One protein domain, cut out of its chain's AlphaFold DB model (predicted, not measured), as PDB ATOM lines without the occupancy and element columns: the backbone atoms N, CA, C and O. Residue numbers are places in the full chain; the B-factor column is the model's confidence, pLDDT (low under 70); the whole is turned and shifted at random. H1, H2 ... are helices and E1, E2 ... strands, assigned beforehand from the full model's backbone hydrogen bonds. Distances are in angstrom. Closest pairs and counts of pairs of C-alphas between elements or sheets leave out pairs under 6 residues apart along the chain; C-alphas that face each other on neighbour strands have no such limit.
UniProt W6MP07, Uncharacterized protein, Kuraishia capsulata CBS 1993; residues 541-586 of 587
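What this domain is: This is residues 541 to 586 of the 587 residues of an uncharacterized protein of Kuraishia capsulata CBS 1993 (UniProt W6MP07). The model is a thin string of parts set out one after another along a rod, with no common core: a short helix, H1, at one end, then a small hairpin of two strands, E1 and E2, then the longest helix, H2, leading away from the hairpin, and a short helix, H3, at the far end. No helix touches another, and residues 541 to 546 of H1 stick out free at one end. The printed part has 46 residues, with three named helices and two named strands in the order H1, E1, E2, H2, H3; the sheet is E1 - E2, antiparallel, and the class is mostly helix. The whole is only just extended, close to loose, with a radius of gyration of the C-alphas of 14.4 A and spans of 44 by 18 by 10 A.

How they stand to each other: H1, residues 541 to 548, comes closest to E1, residues 552 to 554, at the C-alphas of Lys 547 and Arg 553, 7.9 A apart. E1 and E2, residues 559 to 561, form a hairpin, antiparallel at 141 degrees between their directions. The C-alphas of 553 and 560 face each other at 5.4 A, and N 553 and O 560, at 2.8 A, and N 560 and O 553, at 2.9 A, are within hydrogen-bond range. H2, residues 562 to 574, follows E2 with no residue between them, a tight link. The closest C-alphas of E1 and H2 are those of Leu 552 and Glu 562, 5.9 A apart. Residues 566 to 571 of H2 stand free. H3, residues 578 to 585, is apart from H2, although three residues join them in a tight link; H1 is apart from E2, H2 and H3. In H2 and H3 every O i to N i+4 pair is within hydrogen-bond range; in H1 2 of 4 are, beside 2 of 5 O i to N i+3 pairs.

Where its parts are: H1 begins at C-alpha 541, (15.338, -47.987, -24.260), and measures 12.1 A from first to last C-alpha. E1 measures 6.7 A and E2 7.0 A. H2 runs 18.2 A from C-alpha 562 at (35.858, -45.262, -19.473) to C-alpha 574. H3 measures 10.7 A and ends at C-alpha 585, (48.469, -31.457, -33.641).

The domain as a whole: The two C-alphas farthest apart, those of Ala 542 and Asp 579, are 44.1 A apart. The printed part has no cut, and no link is long. The mean pLDDT of the printed part is 80.2; residues 541 to 550, 576 and 586 are under 70.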
ATOM      1  N   ASN A 541      14.907 -48.704 -25.466       49.59
ATOM      2  CA  ASN A 541      15.338 -47.987 -24.260       49.59
ATOM      3  C   ASN A 541      16.236 -48.856 -23.360       49.59
ATOM      4  O   ASN A 541      17.198 -48.352 -22.789       49.59
ATOM      5  N   ALA A 542      16.028 -50.179 -23.337       53.72
ATOM      6  CA  ALA A 542      16.897 -51.105 -22.602       53.72
ATOM      7  C   ALA A 542      18.338 -51.163 -23.153       53.72
ATOM      8  O   ALA A 542      19.280 -51.386 -22.397       53.72
ATOM      9  N   LYS A 543      18.535 -50.931 -24.460       55.56
ATOM     10  CA  LYS A 543      19.876 -50.880 -25.068       55.56
ATOM     11  C   LYS A 543      20.637 -49.590 -24.756       55.56
ATOM     12  O   LYS A 543      21.856 -49.624 -24.789       55.56
ATOM     13  N   LYS A 544      19.954 -48.479 -24.451       55.97
ATOM     14  CA  LYS A 544      20.624 -47.252 -23.986       55.97
ATOM     15  C   LYS A 544      21.090 -47.393 -22.535       55.97
ATOM     16  O   LYS A 544      22.216 -47.035 -22.234       55.97
ATOM     17  N   LEU A 545      20.286 -48.027 -21.678       54.19
ATOM     18  CA  LEU A 545      20.654 -48.248 -20.274       54.19
ATOM     19  C   LEU A 545      21.763 -49.303 -20.087       54.19
ATOM     20  O   LEU A 545      22.563 -49.195 -19.168       54.19
ATOM     21  N   LYS A 546      21.847 -50.310 -20.970       57.00
ATOM     22  CA  LYS A 546      22.947 -51.294 -20.951       57.00
ATOM     23  C   LYS A 546      24.307 -50.721 -21.367       57.00
ATOM     24  O   LYS A 546      25.311 -51.317 -21.017       57.00
ATOM     25  N   LYS A 547      24.353 -49.591 -22.084       55.38
ATOM     26  CA  LYS A 547      25.619 -48.973 -22.523       55.38
ATOM     27  C   LYS A 547      26.393 -48.347 -21.366       55.38
ATOM     28  O   LYS A 547      27.591 -48.559 -21.271       55.38
ATOM     29  N   HIS A 548      25.684 -47.705 -20.438       56.09
ATOM     30  CA  HIS A 548      26.287 -47.199 -19.204       56.09
ATOM     31  C   HIS A 548      26.767 -48.324 -18.276       56.09
ATOM     32  O   HIS A 548      27.703 -48.129 -17.521       56.09
ATOM     33  N   LYS A 549      26.171 -49.524 -18.357       58.66
ATOM     34  CA  LYS A 549      26.601 -50.676 -17.547       58.66
ATOM     35  C   LYS A 549      27.922 -51.305 -17.981       58.66
ATOM     36  O   LYS A 549      28.490 -52.049 -17.197       58.66
ATOM     37  N   ASN A 550      28.374 -51.036 -19.201       68.00
ATOM     38  CA  ASN A 550      29.644 -51.555 -19.695       68.00
ATOM     39  C   ASN A 550      30.758 -50.496 -19.621       68.00
ATOM     40  O   ASN A 550      31.803 -50.705 -20.221       68.00
ATOM     41  N   GLY A 551      30.515 -49.348 -18.975       85.62
ATOM     42  CA  GLY A 551      31.500 -48.266 -18.908       85.62
ATOM     43  C   GLY A 551      31.852 -47.677 -20.275       85.62
ATOM     44  O   GLY A 551      32.953 -47.182 -20.446       85.62
ATOM     45  N   LEU A 552      30.967 -47.751 -21.285       88.12
ATOM     46  CA  LEU A 552      31.229 -47.093 -22.571       88.12
ATOM     47  C   LEU A 552      30.613 -45.692 -22.604       88.12
ATOM     48  O   LEU A 552      29.387 -45.534 -22.563       88.12
ATOM     49  N   ARG A 553      31.464 -44.680 -22.768       90.25
ATOM     50  CA  ARG A 553      31.105 -43.282 -23.020       90.25
ATOM     51  C   ARG A 553      31.032 -43.014 -24.523       90.25
ATOM     52  O   ARG A 553      31.774 -43.579 -25.320       90.25
ATOM     53  N   SER A 554      30.098 -42.156 -24.930       89.38
ATOM     54  CA  SER A 554      29.967 -41.732 -26.328       89.38
ATOM     55  C   SER A 554      30.791 -40.473 -26.554       89.38
ATOM     56  O   SER A 554      30.473 -39.437 -25.980       89.38
ATOM     57  N   THR A 555      31.790 -40.550 -27.423       90.38
ATOM     58  CA  THR A 555      32.548 -39.399 -27.923       90.38
ATOM     59  C   THR A 555      32.128 -39.078 -29.362       90.38
ATOM     60  O   THR A 555      31.303 -39.778 -29.960       90.38
ATOM     61  N   LYS A 556      32.687 -38.008 -29.941       90.00
ATOM     62  CA  LYS A 556      32.446 -37.621 -31.343       90.00
ATOM     63  C   LYS A 556      32.919 -38.697 -32.338       90.00
ATOM     64  O   LYS A 556      32.324 -38.818 -33.405       90.00
ATOM     65  N   GLY A 557      33.940 -39.480 -31.972       91.44
ATOM     66  CA  GLY A 557      34.524 -40.538 -32.806       91.44
ATOM     67  C   GLY A 557      33.909 -41.929 -32.619       91.44
ATOM     68  O   GLY A 557      34.132 -42.804 -33.449       91.44
ATOM     69  N   GLY A 558      33.119 -42.166 -31.566       93.62
ATOM     70  CA  GLY A 558      32.603 -43.507 -31.293       93.62
ATOM     71  C   GLY A 558      32.208 -43.748 -29.842       93.62
ATOM     72  O   GLY A 558      31.954 -42.819 -29.079       93.62
ATOM     73  N   LEU A 559      32.100 -45.024 -29.473       92.81
ATOM     74  CA  LEU A 559      31.917 -45.453 -28.087       92.81
ATOM     75  C   LEU A 559      33.268 -45.941 -27.568       92.81
ATOM     76  O   LEU A 559      33.812 -46.878 -28.143       92.81
ATOM     77  N   PHE A 560      33.762 -45.334 -26.497       95.50
ATOM     78  CA  PHE A 560      35.046 -45.657 -25.874       95.50
ATOM     79  C   PHE A 560      34.817 -46.143 -24.448       95.50
ATOM     80  O   PHE A 560      33.874 -45.692 -23.794       95.50
ATOM     81  N   SER A 561      35.644 -47.076 -23.985       95.56
ATOM     82  CA  SER A 561      35.703 -47.478 -22.578       95.56
ATOM     83  C   SER A 561      36.103 -46.300 -21.696       95.56
ATOM     84  O   SER A 561      36.876 -45.438 -22.102       95.56
ATOM     85  N   GLU A 562      35.561 -46.271 -20.486       92.56
ATOM     86  CA  GLU A 562      35.858 -45.262 -19.473       92.56
ATOM     87  C   GLU A 562      37.325 -45.310 -19.041       92.56
ATOM     88  O   GLU A 562      37.908 -44.247 -18.890       92.56
ATOM     89  N   SER A 563      37.945 -46.498 -18.986       93.25
ATOM     90  CA  SER A 563      39.395 -46.636 -18.772       93.25
ATOM     91  C   SER A 563      40.201 -45.958 -19.877       93.25
ATOM     92  O   SER A 563      41.014 -45.096 -19.600       93.25
ATOM     93  N   THR A 564      39.882 -46.234 -21.142       93.94
ATOM     94  CA  THR A 564      40.577 -45.618 -22.284       93.94
ATOM     95  C   THR A 564      40.425 -44.100 -22.312       93.94
ATOM     96  O   THR A 564      41.315 -43.402 -22.777       93.94
ATOM     97  N   LEU A 565      39.289 -43.571 -21.849       94.94
ATOM     98  CA  LEU A 565      39.132 -42.124 -21.717       94.94
ATOM     99  C   LEU A 565      39.902 -41.562 -20.531       94.94
ATOM    100  O   LEU A 565      40.422 -40.467 -20.667       94.94
ATOM    101  N   ALA A 566      39.994 -42.292 -19.421       94.12
ATOM    102  CA  ALA A 566      40.824 -41.899 -18.292       94.12
ATOM    103  C   ALA A 566      42.312 -41.878 -18.675       94.12
ATOM    104  O   ALA A 566      42.982 -40.908 -18.355       94.12
ATOM    105  N   ASP A 567      42.795 -42.862 -19.440       95.12
ATOM    106  CA  ASP A 567      44.185 -42.907 -19.919       95.12
ATOM    107  C   ASP A 567      44.496 -41.728 -20.851       95.12
ATOM    108  O   ASP A 567      45.544 -41.097 -20.750       95.12
ATOM    109  N   VAL A 568      43.559 -41.392 -21.749       92.94
ATOM    110  CA  VAL A 568      43.690 -40.227 -22.635       92.94
ATOM    111  C   VAL A 568      43.626 -38.925 -21.838       92.94
ATOM    112  O   VAL A 568      44.408 -38.024 -22.104       92.94
ATOM    113  N   GLU A 569      42.717 -38.810 -20.868       90.88
ATOM    114  CA  GLU A 569      42.622 -37.633 -19.996       90.88
ATOM    115  C   GLU A 569      43.888 -37.469 -19.135       90.88
ATOM    116  O   GLU A 569      44.359 -36.347 -19.005       90.88
ATOM    117  N   ALA A 570      44.481 -38.554 -18.624       92.62
ATOM    118  CA  ALA A 570      45.747 -38.528 -17.887       92.62
ATOM    119  C   ALA A 570      46.914 -38.075 -18.776       92.62
ATOM    120  O   ALA A 570      47.625 -37.147 -18.409       92.62
ATOM    121  N   LEU A 571      47.029 -38.629 -19.990       91.38
ATOM    122  CA  LEU A 571      47.996 -38.158 -20.988       91.38
ATOM    123  C   LEU A 571      47.815 -36.667 -21.294       91.38
ATOM    124  O   LEU A 571      48.790 -35.933 -21.371       91.38
ATOM    125  N   LEU A 572      46.574 -36.195 -21.446       87.44
ATOM    126  CA  LEU A 572      46.300 -34.776 -21.692       87.44
ATOM    127  C   LEU A 572      46.644 -33.872 -20.497       87.44
ATOM    128  O   LEU A 572      46.931 -32.701 -20.718       87.44
ATOM    129  N   VAL A 573      46.573 -34.379 -19.265       90.81
ATOM    130  CA  VAL A 573      46.967 -33.636 -18.057       90.81
ATOM    131  C   VAL A 573      48.489 -33.578 -17.932       90.81
ATOM    132  O   VAL A 573      49.016 -32.522 -17.591       90.81
ATOM    133  N   ASP A 574      49.185 -34.665 -18.269       89.19
ATOM    134  CA  ASP A 574      50.650 -34.724 -18.243       89.19
ATOM    135  C   ASP A 574      51.296 -33.870 -19.342       89.19
ATOM    136  O   ASP A 574      52.411 -33.387 -19.160       89.19
ATOM    137  N   LEU A 575      50.595 -33.626 -20.458       87.12
ATOM    138  CA  LEU A 575      51.077 -32.754 -21.536       87.12
ATOM    139  C   LEU A 575      51.091 -31.252 -21.193       87.12
ATOM    140  O   LEU A 575      51.451 -30.471 -22.061       87.12
ATOM    141  N   GLY A 576      50.749 -30.863 -19.957       65.44
ATOM    142  CA  GLY A 576      51.284 -29.686 -19.253       65.44
ATOM    143  C   GLY A 576      50.953 -28.286 -19.774       65.44
ATOM    144  O   GLY A 576      50.479 -27.463 -18.997       65.44
ATOM    145  N   ASP A 577      51.150 -28.006 -21.056       79.06
ATOM    146  CA  ASP A 577      51.085 -26.679 -21.651       79.06
ATOM    147  C   ASP A 577      50.496 -26.735 -23.072       79.06
ATOM    148  O   ASP A 577      50.733 -27.659 -23.854       79.06
ATOM    149  N   ASP A 578      49.721 -25.708 -23.434       77.56
ATOM    150  CA  ASP A 578      49.091 -25.574 -24.760       77.56
ATOM    151  C   ASP A 578      50.121 -25.586 -25.918       77.56
ATOM    152  O   ASP A 578      49.772 -25.849 -27.073       77.56
ATOM    153  N   ASP A 579      51.397 -25.346 -25.612       77.88
ATOM    154  CA  ASP A 579      52.505 -25.360 -26.567       77.88
ATOM    155  C   ASP A 579      52.851 -26.781 -27.048       77.88
ATOM    156  O   ASP A 579      53.083 -26.986 -28.245       77.88
ATOM    157  N   ASP A 580      52.762 -27.792 -26.180       77.50
ATOM    158  CA  ASP A 580      53.003 -29.192 -26.556       77.50
ATOM    159  C   ASP A 580      51.848 -29.760 -27.394       77.50
ATOM    160  O   ASP A 580      52.041 -30.593 -28.290       77.50
ATOM    161  N   PHE A 581      50.635 -29.236 -27.194       81.12
ATOM    162  CA  PHE A 581      49.490 -29.546 -28.049       81.12
ATOM    163  C   PHE A 581      49.667 -29.024 -29.476       81.12
ATOM    164  O   PHE A 581      49.261 -29.704 -30.426       81.12
ATOM    165  N   ASN A 582      50.302 -27.864 -29.655       78.75
ATOM    166  CA  ASN A 582      50.589 -27.324 -30.983       78.75
ATOM    167  C   ASN A 582      51.631 -28.168 -31.731       78.75
ATOM    168  O   ASN A 582      51.509 -28.351 -32.944       78.75
ATOM    169  N   ILE A 583      52.591 -28.764 -31.016       80.25
ATOM    170  CA  ILE A 583      53.577 -29.690 -31.593       80.25
ATOM    171  C   ILE A 583      52.905 -30.996 -32.035       80.25
ATOM    172  O   ILE A 583      53.176 -31.496 -33.129       80.25
ATOM    173  N   LEU A 584      51.999 -31.545 -31.219       75.75
ATOM    174  CA  LEU A 584      51.359 -32.833 -31.502       75.75
ATOM    175  C   LEU A 584      50.295 -32.748 -32.608       75.75
ATOM    176  O   LEU A 584      50.123 -33.695 -33.380       75.75
ATOM    177  N   PHE A 585      49.570 -31.629 -32.690       81.69
ATOM    178  CA  PHE A 585      48.469 -31.457 -33.641       81.69
ATOM    179  C   PHE A 585      48.789 -30.561 -34.836       81.69
ATOM    180  O   PHE A 585      47.934 -30.447 -35.715       81.69
ATOM    181  N   GLY A 586      50.007 -30.013 -34.914       61.03
ATOM    182  CA  GLY A 586      50.512 -29.285 -36.077       61.03
ATOM    183  C   GLY A 586      49.556 -28.183 -36.517       61.03
ATOM    184  O   GLY A 586      48.951 -28.288 -37.589       61.03
TER     185      GLY A 586